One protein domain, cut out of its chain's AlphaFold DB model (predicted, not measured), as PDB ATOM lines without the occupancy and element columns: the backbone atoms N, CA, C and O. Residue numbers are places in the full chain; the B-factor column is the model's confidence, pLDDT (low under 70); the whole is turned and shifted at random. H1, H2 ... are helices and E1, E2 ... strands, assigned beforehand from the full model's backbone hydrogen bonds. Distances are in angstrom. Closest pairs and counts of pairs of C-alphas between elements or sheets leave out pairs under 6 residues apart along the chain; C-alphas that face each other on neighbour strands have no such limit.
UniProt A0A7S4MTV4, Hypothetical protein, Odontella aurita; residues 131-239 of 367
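What this domain is: This is residues 131 to 239 of the 367 residues of the protein "Hypothetical protein" of Odontella aurita (UniProt A0A7S4MTV4). A four-stranded antiparallel sheet has the long helix H1 and the short H4 over one face, in two layers, helices on one face of a sheet; the other face has no named helix. H1 runs on past the sheet, where H2 packs across it, while H3 packs on its residues 141 to 148. The 109 printed residues run H1 H2 H3 E1 E2 H4 E3 E4, class mixed, with sheet order E1 - E2 - E4 - E3. The whole is compact, radius of gyration of the C-alphas 13.1 A, with an elongated outline of 38 by 24 by 21 A.

Where its parts are: H1, residues 131 to 153, spans 33.6 A from C-alpha 131 at (9.227, -28.955, -42.453). H2 is 166 to 171, H3 174 to 178, E1 190 to 193, E2 200 to 203 and H4 207 to 213. E3, 224 to 229, spans 14.6 A; E4, 233 to 238, spans 16.4 A and ends at (17.275, -27.111, -52.716).

How they stand to each other: Hairpin E1 and E2 has N 192 and O 201 at 2.9 A; E2 and E4, N 202 and O 234 at 2.9 A; hairpin E3 and E4, N 225 and O 237 at 2.8 A. H1, the hub, is on the sheet at a height of 8.6 A, along E2 at 11 degrees on the local plane. It touches H2 (Phe 148 and Ala 171, closest C-alphas, 5.5 A), H3 (Arg 145 and Ser 177, 5.3 A) and H4 (Gly 143 and Tyr 213, 4.7 A). E2, H4, E3 form a split strand-helix-strand unit, E4 between its strands, with a right-handed crossover. Every O i to N i+4 pair is within hydrogen-bond range in H1 and H2; H3 has 0 of 1, with 1 of 2 for i+3, and H4 0 of 3, with 3 of 4.

The domain as a whole: The C-alphas of Asp 161 and Asp 222, the two farthest apart, are 39.9 A apart. The printed part has no cut. The links H1 to H2 and H3 to E1 are long. Mean pLDDT of the printed part is 90.7; residue 174 alone is under 70.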
ATOM      1  N   GLU A 131       9.812 -27.601 -42.411       97.75
ATOM      2  CA  GLU A 131       9.227 -28.955 -42.453       97.75
ATOM      3  C   GLU A 131      10.070 -29.932 -43.294       97.75
ATOM      4  O   GLU A 131      10.270 -31.089 -42.917       97.75
ATOM      5  N   VAL A 132      10.627 -29.457 -44.415       97.94
ATOM      6  CA  VAL A 132      11.534 -30.243 -45.267       97.94
ATOM      7  C   VAL A 132      12.829 -30.543 -44.514       97.94
ATOM      8  O   VAL A 132      13.311 -31.675 -44.540       97.94
ATOM      9  N   VAL A 133      13.383 -29.557 -43.801       97.94
ATOM     10  CA  VAL A 133      14.586 -29.741 -42.976       97.94
ATOM     11  C   VAL A 133      14.349 -30.770 -41.878       97.94
ATOM     12  O   VAL A 133      15.161 -31.683 -41.727       97.94
ATOM     13  N   GLU A 134      13.251 -30.658 -41.130       97.56
ATOM     14  CA  GLU A 134      12.890 -31.622 -40.085       97.56
ATOM     15  C   GLU A 134      12.788 -33.038 -40.657       97.56
ATOM     16  O   GLU A 134      13.409 -33.969 -40.133       97.56
ATOM     17  N   ARG A 135      12.111 -33.183 -41.800       97.75
ATOM     18  CA  ARG A 135      11.972 -34.468 -42.483       97.75
ATOM     19  C   ARG A 135      13.317 -35.049 -42.922       97.75
ATOM     20  O   ARG A 135      13.581 -36.233 -42.706       97.75
ATOM     21  N   LEU A 136      14.198 -34.234 -43.500       97.88
ATOM     22  CA  LEU A 136      15.541 -34.665 -43.895       97.88
ATOM     23  C   LEU A 136      16.400 -35.054 -42.687       97.88
ATOM     24  O   LEU A 136      17.169 -36.009 -42.774       97.88
ATOM     25  N   VAL A 137      16.265 -34.368 -41.547       97.44
ATOM     26  CA  VAL A 137      16.966 -34.731 -40.305       97.44
ATOM     27  C   VAL A 137      16.534 -36.117 -39.816       97.44
ATOM     28  O   VAL A 137      17.384 -36.912 -39.406       97.44
ATOM     29  N   GLU A 138      15.244 -36.451 -39.879       96.62
ATOM     30  CA  GLU A 138      14.759 -37.797 -39.541       96.62
ATOM     31  C   GLU A 138      15.368 -38.871 -40.449       96.62
ATOM     32  O   GLU A 138      15.900 -39.873 -39.958       96.62
ATOM     33  N   VAL A 139      15.340 -38.635 -41.765       96.44
ATOM     34  CA  VAL A 139      15.911 -39.532 -42.782       96.44
ATOM     35  C   VAL A 139      17.410 -39.721 -42.559       96.44
ATOM     36  O   VAL A 139      17.903 -40.850 -42.561       96.44
ATOM     37  N   GLY A 140      18.131 -38.629 -42.300       96.06
ATOM     38  CA  GLY A 140      19.558 -38.650 -41.999       96.06
ATOM     39  C   GLY A 140      19.876 -39.485 -40.761       96.06
ATOM     40  O   GLY A 140      20.777 -40.323 -40.800       96.06
ATOM     41  N   ARG A 141      19.107 -39.326 -39.673       96.12
ATOM     42  CA  ARG A 141      19.296 -40.115 -38.441       96.12
ATOM     43  C   ARG A 141      19.082 -41.600 -38.688       96.12
ATOM     44  O   ARG A 141      19.856 -42.412 -38.183       96.12
ATOM     45  N   ASP A 142      18.051 -41.962 -39.449       95.81
ATOM     46  CA  ASP A 142      17.796 -43.360 -39.779       95.81
ATOM     47  C   ASP A 142      18.900 -43.953 -40.665       95.81
ATOM     48  O   ASP A 142      19.441 -45.015 -40.355       95.81
ATOM     49  N   GLY A 143      19.308 -43.246 -41.721       95.88
ATOM     50  CA  GLY A 143      20.393 -43.680 -42.600       95.88
ATOM     51  C   GLY A 143      21.722 -43.867 -41.863       95.88
ATOM     52  O   GLY A 143      22.344 -44.922 -41.995       95.88
ATOM     53  N   ILE A 144      22.113 -42.909 -41.012       95.81
ATOM     54  CA  ILE A 144      23.317 -43.004 -40.170       95.81
ATOM     55  C   ILE A 144      23.222 -44.218 -39.238       95.81
ATOM     56  O   ILE A 144      24.137 -45.042 -39.198       95.81
ATOM     57  N   ARG A 145      22.102 -44.379 -38.521       95.38
ATOM     58  CA  ARG A 145      21.892 -45.512 -37.610       95.38
ATOM     59  C   ARG A 145      22.034 -46.851 -38.333       95.38
ATOM     60  O   ARG A 145      22.694 -47.752 -37.814       95.38
ATOM     61  N   ARG A 146      21.433 -46.984 -39.520       96.19
ATOM     62  CA  ARG A 146      21.518 -48.197 -40.348       96.19
ATOM     63  C   ARG A 146      22.948 -48.468 -40.808       96.19
ATOM     64  O   ARG A 146      23.404 -49.599 -40.664       96.19
ATOM     65  N   PHE A 147      23.667 -47.450 -41.284       96.00
ATOM     66  CA  PHE A 147      25.064 -47.594 -41.696       96.00
ATOM     67  C   PHE A 147      25.941 -48.140 -40.569       96.00
ATOM     68  O   PHE A 147      26.620 -49.142 -40.756       96.00
ATOM     69  N   PHE A 148      25.900 -47.537 -39.381       95.12
ATOM     70  CA  PHE A 148      26.753 -47.988 -38.280       95.12
ATOM     71  C   PHE A 148      26.324 -49.341 -37.697       95.12
ATOM     72  O   PHE A 148      27.172 -50.102 -37.230       95.12
ATOM     73  N   ALA A 149      25.031 -49.678 -37.743       94.25
ATOM     74  CA  ALA A 149      24.569 -51.021 -37.398       94.25
ATOM     75  C   ALA A 149      25.132 -52.075 -38.366       94.25
ATOM     76  O   ALA A 149      25.556 -53.144 -37.922       94.25
ATOM     77  N   ASP A 150      25.169 -51.764 -39.663       96.19
ATOM     78  CA  ASP A 150      25.781 -52.612 -40.683       96.19
ATOM     79  C   ASP A 150      27.303 -52.677 -40.523       96.19
ATOM     80  O   ASP A 150      27.841 -53.776 -40.517       96.19
ATOM     81  N   LEU A 151      27.991 -51.552 -40.293       95.44
ATOM     82  CA  LEU A 151      29.443 -51.507 -40.069       95.44
ATOM     83  C   LEU A 151      29.869 -52.355 -38.864       95.44
ATOM     84  O   LEU A 151      30.884 -53.041 -38.901       95.44
ATOM     85  N   LYS A 152      29.067 -52.364 -37.794       93.81
ATOM     86  CA  LYS A 152      29.324 -53.209 -36.621       93.81
ATOM     87  C   LYS A 152      29.166 -54.706 -36.920       93.81
ATOM     88  O   LYS A 152      29.808 -55.526 -36.268       93.81
ATOM     89  N   ARG A 153      28.286 -55.067 -37.859       95.25
ATOM     90  CA  ARG A 153      28.067 -56.458 -38.302       95.25
ATOM     91  C   ARG A 153      29.101 -56.895 -39.335       95.25
ATOM     92  O   ARG A 153      29.524 -58.046 -39.305       95.25
ATOM     93  N   ASP A 154      29.481 -55.983 -40.217       96.94
ATOM     94  CA  ASP A 154      30.449 -56.165 -41.286       96.94
ATOM     95  C   ASP A 154      31.480 -55.021 -41.268       96.94
ATOM     96  O   ASP A 154      31.305 -53.995 -41.937       96.94
ATOM     97  N   PRO A 155      32.585 -55.196 -40.520       95.31
ATOM     98  CA  PRO A 155      33.654 -54.205 -40.467       95.31
ATOM     99  C   PRO A 155      34.352 -53.975 -41.815       95.31
ATOM    100  O   PRO A 155      35.074 -52.997 -41.958       95.31
ATOM    101  N   THR A 156      34.154 -54.833 -42.823       95.75
ATOM    102  CA  THR A 156      34.825 -54.682 -44.125       95.75
ATOM    103  C   THR A 156      34.223 -53.576 -44.993       95.75
ATOM    104  O   THR A 156      34.831 -53.178 -45.986       95.75
ATOM    105  N   LEU A 157      33.069 -53.019 -44.599       94.12
ATOM    106  CA  LEU A 157      32.444 -51.879 -45.280       94.12
ATOM    107  C   LEU A 157      33.335 -50.627 -45.292       94.12
ATOM    108  O   LEU A 157      33.193 -49.784 -46.178       94.12
ATOM    109  N   VAL A 158      34.236 -50.493 -44.316       91.94
ATOM    110  CA  VAL A 158      35.223 -49.414 -44.243       91.94
ATOM    111  C   VAL A 158      36.581 -50.018 -43.927       91.94
ATOM    112  O   VAL A 158      36.732 -50.709 -42.926       91.94
ATOM    113  N   ASP A 159      37.584 -49.712 -44.746       90.50
ATOM    114  CA  ASP A 159      38.966 -50.094 -44.463       90.50
ATOM    115  C   ASP A 159      39.431 -49.478 -43.131       90.50
ATOM    116  O   ASP A 159      39.471 -48.252 -42.982       90.50
ATOM    117  N   ALA A 160      39.747 -50.337 -42.157       88.25
ATOM    118  CA  ALA A 160      40.136 -49.937 -40.809       88.25
ATOM    119  C   ALA A 160      41.496 -49.229 -40.767       88.25
ATOM    120  O   ALA A 160      41.696 -48.359 -39.920       88.25
ATOM    121  N   ASP A 161      42.389 -49.557 -41.703       86.69
ATOM    122  CA  ASP A 161      43.701 -48.919 -41.839       86.69
ATOM    123  C   ASP A 161      43.653 -47.721 -42.806       86.69
ATOM    124  O   ASP A 161      44.612 -46.954 -42.938       86.69
ATOM    125  N   GLY A 162      42.513 -47.531 -43.474       84.44
ATOM    126  CA  GLY A 162      42.271 -46.437 -44.397       84.44
ATOM    127  C   GLY A 162      41.973 -45.105 -43.703       84.44
ATOM    128  O   GLY A 162      41.711 -45.000 -42.507       84.44
ATOM    129  N   HIS A 163      41.915 -44.042 -44.504       78.19
ATOM    130  CA  HIS A 163      41.630 -42.676 -44.044       78.19
ATOM    131  C   HIS A 163      40.249 -42.484 -43.379       78.19
ATOM    132  O   HIS A 163      40.036 -41.474 -42.713       78.19
ATOM    133  N   LEU A 164      39.315 -43.427 -43.555       85.25
ATOM    134  CA  LEU A 164      38.007 -43.446 -42.887       85.25
ATOM    135  C   LEU A 164      37.941 -44.450 -41.725       85.25
ATOM    136  O   LEU A 164      36.871 -44.632 -41.150       85.25
ATOM    137  N   GLY A 165      39.062 -45.073 -41.343       86.06
ATOM    138  CA  GLY A 165      39.115 -46.079 -40.279       86.06
ATOM    139  C   GLY A 165      38.588 -45.582 -38.929       86.06
ATOM    140  O   GLY A 165      38.014 -46.352 -38.166       86.06
ATOM    141  N   TYR A 166      38.652 -44.268 -38.679       84.25
ATOM    142  CA  TYR A 166      38.073 -43.621 -37.493       84.25
ATOM    143  C   TYR A 166      36.551 -43.841 -37.346       84.25
ATOM    144  O   TYR A 166      36.005 -43.684 -36.254       84.25
ATOM    145  N   LEU A 167      35.839 -44.218 -38.417       88.62
ATOM    146  CA  LEU A 167      34.419 -44.571 -38.342       88.62
ATOM    147  C   LEU A 167      34.181 -45.850 -37.522       88.62
ATOM    148  O   LEU A 167      33.114 -45.990 -36.930       88.62
ATOM    149  N   HIS A 168      35.165 -46.748 -37.410       89.44
ATOM    150  CA  HIS A 168      35.077 -47.919 -36.525       89.44
ATOM    151  C   HIS A 168      35.015 -47.522 -35.049       89.44
ATOM    152  O   HIS A 168      34.219 -48.073 -34.284       89.44
ATOM    153  N   ASP A 169      35.789 -46.509 -34.658       86.12
ATOM    154  CA  ASP A 169      35.739 -45.954 -33.303       86.12
ATOM    155  C   ASP A 169      34.383 -45.277 -33.057       86.12
ATOM    156  O   ASP A 169      33.741 -45.500 -32.025       86.12
ATOM    157  N   ALA A 170      33.889 -44.519 -34.044       85.56
ATOM    158  CA  ALA A 170      32.574 -43.885 -33.980       85.56
ATOM    159  C   ALA A 170      31.431 -44.913 -33.863       85.56
ATOM    160  O   ALA A 170      30.485 -44.678 -33.114       85.56
ATOM    161  N   ALA A 171      31.540 -46.082 -34.506       85.81
ATOM    162  CA  ALA A 171      30.555 -47.169 -34.419       85.81
ATOM    163  C   ALA A 171      30.363 -47.716 -32.994       85.81
ATOM    164  O   ALA A 171      29.332 -48.319 -32.680       85.81
ATOM    165  N   SER A 172      31.355 -47.509 -32.128       80.38
ATOM    166  CA  SER A 172      31.323 -47.918 -30.723       80.38
ATOM    167  C   SER A 172      30.738 -46.844 -29.794       80.38
ATOM    168  O   SER A 172      30.508 -47.117 -28.616       80.38
ATOM    169  N   SER A 173      30.469 -45.638 -30.305       77.44
ATOM    170  CA  SER A 173      29.905 -44.518 -29.547       77.44
ATOM    171  C   SER A 173      28.402 -44.677 -29.304       77.44
ATOM    172  O   SER A 173      27.641 -45.058 -30.195       77.44
ATOM    173  N   ALA A 174      27.943 -44.295 -28.108       63.06
ATOM    174  CA  ALA A 174      26.520 -44.263 -27.760       63.06
ATOM    175  C   ALA A 174      25.709 -43.262 -28.613       63.06
ATOM    176  O   ALA A 174      24.494 -43.392 -28.724       63.06
ATOM    177  N   HIS A 175      26.368 -42.283 -29.242       72.12
ATOM    178  CA  HIS A 175      25.708 -41.211 -29.996       72.12
ATOM    179  C   HIS A 175      25.234 -41.617 -31.398       72.12
ATOM    180  O   HIS A 175      24.493 -40.873 -32.032       72.12
ATOM    181  N   VAL A 176      25.612 -42.799 -31.887       77.62
ATOM    182  CA  VAL A 176      25.256 -43.264 -33.237       77.62
ATOM    183  C   VAL A 176      23.740 -43.350 -33.453       77.62
ATOM    184  O   VAL A 176      23.248 -43.023 -34.532       77.62
ATOM    185  N   SER A 177      22.979 -43.779 -32.442       75.19
ATOM    186  CA  SER A 177      21.522 -43.933 -32.556       75.19
ATOM    187  C   SER A 177      20.767 -42.604 -32.619       75.19
ATOM    188  O   SER A 177      19.623 -42.583 -33.083       75.19
ATOM    189  N   GLU A 178      21.404 -41.525 -32.167       84.50
ATOM    190  CA  GLU A 178      20.853 -40.176 -32.047       84.50
ATOM    191  C   GLU A 178      21.846 -39.152 -32.601       84.50
ATOM    192  O   GLU A 178      22.202 -38.191 -31.917       84.50
ATOM    193  N   ALA A 179      22.313 -39.371 -33.836       88.62
ATOM    194  CA  ALA A 179      23.248 -38.462 -34.491       88.62
ATOM    195  C   ALA A 179      22.793 -36.997 -34.290       88.62
ATOM    196  O   ALA A 179      21.653 -36.646 -34.648       88.62
ATOM    197  N   PRO A 180      23.627 -36.157 -33.650       92.00
ATOM    198  CA  PRO A 180      23.221 -34.821 -33.254       92.00
ATOM    199  C   PRO A 180      23.093 -33.917 -34.477       92.00
ATOM    200  O   PRO A 180      23.832 -34.062 -35.454       92.00
ATOM    201  N   VAL A 181      22.189 -32.939 -34.388       94.31
ATOM    202  CA  VAL A 181      22.223 -31.793 -35.299       94.31
ATOM    203  C   VAL A 181      23.310 -30.855 -34.788       94.31
ATOM    204  O   VAL A 181      23.175 -30.288 -33.705       94.31
ATOM    205  N   SER A 182      24.414 -30.744 -35.519       91.44
ATOM    206  CA  SER A 182      25.587 -29.978 -35.097       91.44
ATOM    207  C   SER A 182      26.345 -29.447 -36.307       91.44
ATOM    208  O   SER A 182      26.430 -30.117 -37.328       91.44
ATOM    209  N   ASN A 183      26.924 -28.256 -36.167       87.12
ATOM    210  CA  ASN A 183      27.890 -27.695 -37.119       87.12
ATOM    211  C   ASN A 183      29.342 -27.851 -36.622       87.12
ATOM    212  O   ASN A 183      30.257 -27.271 -37.200       87.12
ATOM    213  N   ASP A 184      29.550 -28.589 -35.527       85.12
ATOM    214  CA  ASP A 184      30.876 -28.893 -34.997       85.12
ATOM    215  C   ASP A 184      31.554 -29.983 -35.841       85.12
ATOM    216  O   ASP A 184      31.092 -31.127 -35.901       85.12
ATOM    217  N   GLY A 185      32.657 -29.609 -36.497       80.31
ATOM    218  CA  GLY A 185      33.440 -30.482 -37.369       80.31
ATOM    219  C   GLY A 185      34.017 -31.707 -36.659       80.31
ATOM    220  O   GLY A 185      34.163 -32.750 -37.301       80.31
ATOM    221  N   ASP A 186      34.257 -31.602 -35.349       79.69
ATOM    222  CA  ASP A 186      34.848 -32.657 -34.520       79.69
ATOM    223  C   ASP A 186      33.833 -33.732 -34.092       79.69
ATOM    224  O   ASP A 186      34.205 -34.773 -33.548       79.69
ATOM    225  N   VAL A 187      32.537 -33.520 -34.349       83.56
ATOM    226  CA  VAL A 187      31.477 -34.476 -34.003       83.56
ATOM    227  C   VAL A 187      31.162 -35.367 -35.200       83.56
ATOM    228  O   VAL A 187      30.644 -34.891 -36.211       83.56
ATOM    229  N   ILE A 188      31.434 -36.673 -35.098       86.38
ATOM    230  CA  ILE A 188      31.071 -37.666 -36.121       86.38
ATOM    231  C   ILE A 188      30.464 -38.917 -35.448       86.38
ATOM    232  O   ILE A 188      31.059 -39.438 -34.503       86.38
ATOM    233  N   PRO A 189      29.318 -39.437 -35.937       91.81
ATOM    234  CA  PRO A 189      28.490 -38.874 -37.009       91.81
ATOM    235  C   PRO A 189      27.693 -37.644 -36.562       91.81
ATOM    236  O   PRO A 189      27.490 -37.427 -35.369       91.81
ATOM    237  N   ARG A 190      27.215 -36.851 -37.523       93.38
ATOM    238  CA  ARG A 190      26.356 -35.683 -37.269       93.38
ATOM    239  C   ARG A 190      25.459 -35.373 -38.462       93.38
ATOM    240  O   ARG A 190      25.686 -35.863 -39.568       93.38
ATOM    241  N   ILE A 191      24.475 -34.513 -38.231       95.81
ATOM    242  CA  ILE A 191      23.673 -33.881 -39.275       95.81
ATOM    243  C   ILE A 191      23.918 -32.379 -39.213       95.81
ATOM    244  O   ILE A 191      23.691 -31.751 -38.180       95.81
ATOM    245  N   GLU A 192      24.377 -31.795 -40.308       94.81
ATOM    246  CA  GLU A 192      24.556 -30.349 -40.404       94.81
ATOM    247  C   GLU A 192      23.316 -29.731 -41.034       94.81
ATOM    248  O   GLU A 192      22.897 -30.137 -42.117       94.81
ATOM    249  N   VAL A 193      22.755 -28.708 -40.394       94.81
ATOM    250  CA  VAL A 193      21.780 -27.817 -41.031       94.81
ATOM    251  C   VAL A 193      22.505 -26.510 -41.303       94.81
ATOM    252  O   VAL A 193      22.879 -25.782 -40.376       94.81
ATOM    253  N   ARG A 194      22.768 -26.236 -42.584       90.56
ATOM    254  CA  ARG A 194      23.532 -25.053 -42.991       90.56
ATOM    255  C   ARG A 194      22.701 -23.784 -42.800       90.56
ATOM    256  O   ARG A 194      21.474 -23.805 -42.825       90.56
ATOM    257  N   GLU A 195      23.394 -22.659 -42.623       88.31
ATOM    258  CA  GLU A 195      22.780 -21.350 -42.373       88.31
ATOM    259  C   GLU A 195      21.636 -21.038 -43.358       88.31
ATOM    260  O   GLU A 195      21.800 -21.206 -44.573       88.31
ATOM    261  N   ASN A 196      20.509 -20.536 -42.836       89.44
ATOM    262  CA  ASN A 196      19.265 -20.272 -43.573       89.44
ATOM    263  C   ASN A 196      18.678 -21.501 -44.285       89.44
ATOM    264  O   ASN A 196      18.062 -21.347 -45.337       89.44
ATOM    265  N   SER A 197      18.895 -22.702 -43.740       93.50
ATOM    266  CA  SER A 197      18.380 -23.963 -44.290       93.50
ATOM    267  C   SER A 197      18.789 -24.174 -45.752       93.50
ATOM    268  O   SER A 197      18.028 -24.685 -46.566       93.50
ATOM    269  N   SER A 198      20.002 -23.741 -46.105       91.06
ATOM    270  CA  SER A 198      20.542 -23.842 -47.470       91.06
ATOM    271  C   SER A 198      20.963 -25.260 -47.856       91.06
ATOM    272  O   SER A 198      21.132 -25.546 -49.037       91.06
ATOM    273  N   ALA A 199      21.149 -26.137 -46.870       93.81
ATOM    274  CA  ALA A 199      21.352 -27.566 -47.057       93.81
ATOM    275  C   ALA A 199      21.129 -28.313 -45.737       93.81
ATOM    276  O   ALA A 199      21.340 -27.748 -44.657       93.81
ATOM    277  N   VAL A 200      20.812 -29.601 -45.846       96.25
ATOM    278  CA  VAL A 200      20.952 -30.587 -44.770       96.25
ATOM    279  C   VAL A 200      22.007 -31.600 -45.202       96.25
ATOM    280  O   VAL A 200      21.909 -32.152 -46.291       96.25
ATOM    281  N   VAL A 201      23.029 -31.833 -44.383       94.69
ATOM    282  CA  VAL A 201      24.161 -32.702 -44.737       94.69
ATOM    283  C   VAL A 201      24.282 -33.826 -43.731       94.69
ATOM    284  O   VAL A 201      24.352 -33.585 -42.527       94.69
ATOM    285  N   PHE A 202      24.351 -35.059 -44.217       95.00
ATOM    286  CA  PHE A 202      24.562 -36.234 -43.379       95.00
ATOM    287  C   PHE A 202      26.048 -36.576 -43.380       95.00
ATOM    288  O   PHE A 202      26.590 -36.906 -44.430       95.00
ATOM    289  N   VAL A 203      26.712 -36.493 -42.225       92.38
ATOM    290  CA  VAL A 203      28.166 -36.687 -42.104       92.38
ATOM    291  C   VAL A 203      28.473 -37.943 -41.297       92.38
ATOM    292  O   VAL A 203      27.904 -38.171 -40.227       92.38
ATOM    293  N   GLY A 204      29.433 -38.731 -41.779       90.38
ATOM    294  CA  GLY A 204      29.908 -39.949 -41.115       90.38
ATOM    295  C   GLY A 204      29.548 -41.244 -41.838       90.38
ATOM    296  O   GLY A 204      29.687 -42.312 -41.252       90.38
ATOM    297  N   VAL A 205      29.114 -41.167 -43.097       91.94
ATOM    298  CA  VAL A 205      28.889 -42.332 -43.964       91.94
ATOM    299  C   VAL A 205      29.688 -42.125 -45.244       91.94
ATOM    300  O   VAL A 205      29.508 -41.083 -45.875       91.94
ATOM    301  N   PRO A 206      30.558 -43.068 -45.653       90.44
ATOM    302  CA  PRO A 206      31.332 -42.935 -46.878       90.44
ATOM    303  C   PRO A 206      30.436 -42.606 -48.076       90.44
ATOM    304  O   PRO A 206      29.419 -43.266 -48.272       90.44
ATOM    305  N   SER A 207      30.811 -41.632 -48.905       86.31
ATOM    306  CA  SER A 207      29.995 -41.184 -50.048       86.31
ATOM    307  C   SER A 207      29.691 -42.323 -51.029       86.31
ATOM    308  O   SER A 207      28.598 -42.419 -51.578       86.31
ATOM    309  N   THR A 208      30.616 -43.275 -51.139       84.62
ATOM    310  CA  THR A 208      30.510 -44.506 -51.936       84.62
ATOM    311  C   THR A 208      29.442 -45.471 -51.439       84.62
ATOM    312  O   THR A 208      28.986 -46.332 -52.183       84.62
ATOM    313  N   LEU A 209      29.083 -45.356 -50.164       90.81
ATOM    314  CA  LEU A 209      28.014 -46.104 -49.518       90.81
ATOM    315  C   LEU A 209      26.781 -45.224 -49.285       90.81
ATOM    316  O   LEU A 209      25.723 -45.758 -48.970       90.81
ATOM    317  N   GLY A 210      26.886 -43.904 -49.456       88.38
ATOM    318  CA  GLY A 210      25.825 -42.943 -49.159       88.38
ATOM    319  C   GLY A 210      24.503 -43.313 -49.825       88.38
ATOM    320  O   GLY A 210      23.496 -43.412 -49.137       88.38
ATOM    321  N   ALA A 211      24.522 -43.655 -51.116       88.88
ATOM    322  CA  ALA A 211      23.324 -44.049 -51.868       88.88
ATOM    323  C   ALA A 211      22.643 -45.341 -51.360       88.88
ATOM    324  O   ALA A 211      21.470 -45.569 -51.636       88.88
ATOM    325  N   ARG A 212      23.350 -46.194 -50.601       93.94
ATOM    326  CA  ARG A 212      22.751 -47.374 -49.947       93.94
ATOM    327  C   ARG A 212      21.919 -46.984 -48.722       93.94
ATOM    328  O   ARG A 212      20.970 -47.688 -48.385       93.94
ATOM    329  N   TYR A 213      22.289 -45.903 -48.037       95.38
ATOM    330  CA  TYR A 213      21.716 -45.520 -46.741       95.38
ATOM    331  C   TYR A 213      20.862 -44.259 -46.793       95.38
ATOM    332  O   TYR A 213      20.021 -44.061 -45.913       95.38
ATOM    333  N   PHE A 214      21.049 -43.439 -47.820       95.25
ATOM    334  CA  PHE A 214      20.364 -42.178 -48.016       95.25
ATOM    335  C   PHE A 214      19.746 -42.132 -49.405       95.25
ATOM    336  O   PHE A 214      20.361 -42.487 -50.406       95.25
ATOM    337  N   SER A 215      18.512 -41.662 -49.429       94.44
ATOM    338  CA  SER A 215      17.782 -41.267 -50.625       94.44
ATOM    339  C   SER A 215      16.915 -40.083 -50.224       94.44
ATOM    340  O   SER A 215      16.510 -39.984 -49.058       94.44
ATOM    341  N   VAL A 216      16.676 -39.171 -51.162       95.38
ATOM    342  CA  VAL A 216      15.651 -38.150 -50.961       95.38
ATOM    343  C   VAL A 216      14.309 -38.882 -50.918       95.38
ATOM    344  O   VAL A 216      14.064 -39.717 -51.789       95.38
ATOM    345  N   PRO A 217      13.467 -38.659 -49.898       96.81
ATOM    346  CA  PRO A 217      12.130 -39.233 -49.881       96.81
ATOM    347  C   PRO A 217      11.347 -38.813 -51.133       96.81
ATOM    348  O   PRO A 217      11.452 -37.644 -51.505       96.81
ATOM    349  N   PRO A 218      10.537 -39.696 -51.748       97.38
ATOM    350  CA  PRO A 218       9.784 -39.367 -52.961       97.38
ATOM    351  C   PRO A 218       8.932 -38.100 -52.832       97.38
ATOM    352  O   PRO A 218       8.785 -37.345 -53.783       97.38
ATOM    353  N   GLU A 219       8.405 -37.827 -51.635       97.12
ATOM    354  CA  GLU A 219       7.626 -36.622 -51.350       97.12
ATOM    355  C   GLU A 219       8.438 -35.312 -51.373       97.12
ATOM    356  O   GLU A 219       7.848 -34.234 -51.356       97.12
ATOM    357  N   LEU A 220       9.773 -35.389 -51.399       97.12
ATOM    358  CA  LEU A 220      10.696 -34.250 -51.397       97.12
ATOM    359  C   LEU A 220      11.511 -34.112 -52.695       97.12
ATOM    360  O   LEU A 220      12.249 -33.138 -52.820       97.12
ATOM    361  N   GLU A 221      11.405 -35.042 -53.651       95.88
ATOM    362  CA  GLU A 221      12.244 -35.061 -54.868       95.88
ATOM    363  C   GLU A 221      12.090 -33.799 -55.735       95.88
ATOM    364  O   GLU A 221      13.048 -33.370 -56.371       95.88
ATOM    365  N   ASP A 222      10.924 -33.149 -55.706       95.88
ATOM    366  CA  ASP A 222      10.679 -31.908 -56.458       95.88
ATOM    367  C   ASP A 222      11.330 -30.665 -55.824       95.88
ATOM    368  O   ASP A 222      11.437 -29.613 -56.459       95.88
ATOM    369  N   VAL A 223      11.730 -30.749 -54.551       96.69
ATOM    370  CA  VAL A 223      12.222 -29.606 -53.763       96.69
ATOM    371  C   VAL A 223      13.631 -29.806 -53.210       96.69
ATOM    372  O   VAL A 223      14.257 -28.832 -52.786       96.69
ATOM    373  N   VAL A 224      14.156 -31.033 -53.241       96.69
ATOM    374  CA  VAL A 224      15.475 -31.397 -52.721       96.69
ATOM    375  C   VAL A 224      16.250 -32.224 -53.743       96.69
ATOM    376  O   VAL A 224      15.829 -33.312 -54.121       96.69
ATOM    377  N   ASP A 225      17.460 -31.773 -54.062       95.12
ATOM    378  CA  ASP A 225      18.474 -32.586 -54.726       95.12
ATOM    379  C   ASP A 225      19.373 -33.233 -53.663       95.12
ATOM    380  O   ASP A 225      20.066 -32.542 -52.910       95.12
ATOM    381  N   GLY A 226      19.392 -34.565 -53.607       92.44
ATOM    382  CA  GLY A 226      20.270 -35.333 -52.721       92.44
ATOM    383  C   GLY A 226      21.428 -35.951 -53.488       92.44
ATOM    384  O   GLY A 226      21.210 -36.651 -54.476       92.44
ATOM    385  N   ARG A 227      22.664 -35.709 -53.048       89.44
ATOM    386  CA  ARG A 227      23.866 -36.185 -53.745       89.44
ATOM    387  C   ARG A 227      24.925 -36.650 -52.746       89.44
ATOM    388  O   ARG A 227      25.133 -35.985 -51.730       89.44
ATOM    389  N   PRO A 228      25.644 -37.751 -53.017       85.50
ATOM    390  CA  PRO A 228      26.863 -38.049 -52.277       85.50
ATOM    391  C   PRO A 228      27.884 -36.927 -52.520       85.50
ATOM    392  O   PRO A 228      28.068 -36.489 -53.656       85.50
ATOM    393  N   THR A 229      28.530 -36.450 -51.460       81.19
ATOM    394  CA  THR A 229      29.499 -35.349 -51.524       81.19
ATOM    395  C   THR A 229      30.730 -35.668 -50.690       81.19
ATOM    396  O   THR A 229      30.672 -36.330 -49.646       81.19
ATOM    397  N   GLY A 230      31.889 -35.208 -51.158       74.50
ATOM    398  CA  GLY A 230      33.148 -35.476 -50.474       74.50
ATOM    399  C   GLY A 230      33.362 -36.980 -50.264       74.50
ATOM    400  O   GLY A 230      32.952 -37.807 -51.081       74.50
ATOM    401  N   ARG A 231      34.027 -37.354 -49.170       70.81
ATOM    402  CA  ARG A 231      34.344 -38.763 -48.867       70.81
ATOM    403  C   ARG A 231      33.399 -39.414 -47.880       70.81
ATOM    404  O   ARG A 231      33.313 -40.635 -47.875       70.81
ATOM    405  N   SER A 232      32.726 -38.632 -47.044       84.00
ATOM    406  CA  SER A 232      31.923 -39.139 -45.927       84.00
ATOM    407  C   SER A 232      30.658 -38.317 -45.669       84.00
ATOM    408  O   SER A 232      30.194 -38.245 -44.525       84.00
ATOM    409  N   ALA A 233      30.123 -37.689 -46.721       88.38
ATOM    410  CA  ALA A 233      28.927 -36.874 -46.642       88.38
ATOM    411  C   ALA A 233      27.901 -37.191 -47.744       88.38
ATOM    412  O   ALA A 233      28.210 -37.742 -48.806       88.38
ATOM    413  N   PHE A 234      26.655 -36.841 -47.450       92.12
ATOM    414  CA  PHE A 234      25.550 -36.787 -48.397       92.12
ATOM    415  C   PHE A 234      24.855 -35.435 -48.210       92.12
ATOM    416  O   PHE A 234      24.333 -35.164 -47.126       92.12
ATOM    417  N   ASP A 235      24.895 -34.579 -49.231       93.06
ATOM    418  CA  ASP A 235      24.269 -33.256 -49.197       93.06
ATOM    419  C   ASP A 235      22.848 -33.355 -49.757       93.06
ATOM    420  O   ASP A 235      22.640 -33.851 -50.864       93.06
ATOM    421  N   CYS A 236      21.891 -32.804 -49.020       95.56
ATOM    422  CA  CYS A 236      20.547 -32.494 -49.484       95.56
ATOM    423  C   CYS A 236      20.433 -30.973 -49.621       95.56
ATOM    424  O   CYS A 236      20.464 -30.250 -48.620       95.56
ATOM    425  N   VAL A 237      20.326 -30.479 -50.851       95.31
ATOM    426  CA  VAL A 237      20.231 -29.045 -51.179       95.31
ATOM    427  C   VAL A 237      18.897 -28.743 -51.862       95.31
ATOM    428  O   VAL A 237      18.270 -29.671 -52.364       95.31
ATOM    429  N   PRO A 238      18.432 -27.480 -51.904       96.50
ATOM    430  CA  PRO A 238      17.275 -27.111 -52.716       96.50
ATOM    431  C   PRO A 238      17.392 -27.603 -54.162       96.50
ATOM    432  O   PRO A 238      18.461 -27.485 -54.766       96.50
ATOM    433  N   ALA A 239      16.300 -28.127 -54.717       95.56
ATOM    434  CA  ALA A 239      16.271 -28.641 -56.083       95.56
ATOM    435  C   ALA A 239      16.759 -27.591 -57.092       95.56
ATOM    436  O   ALA A 239      16.363 -26.419 -57.058       95.56
TER     437      ALA A 239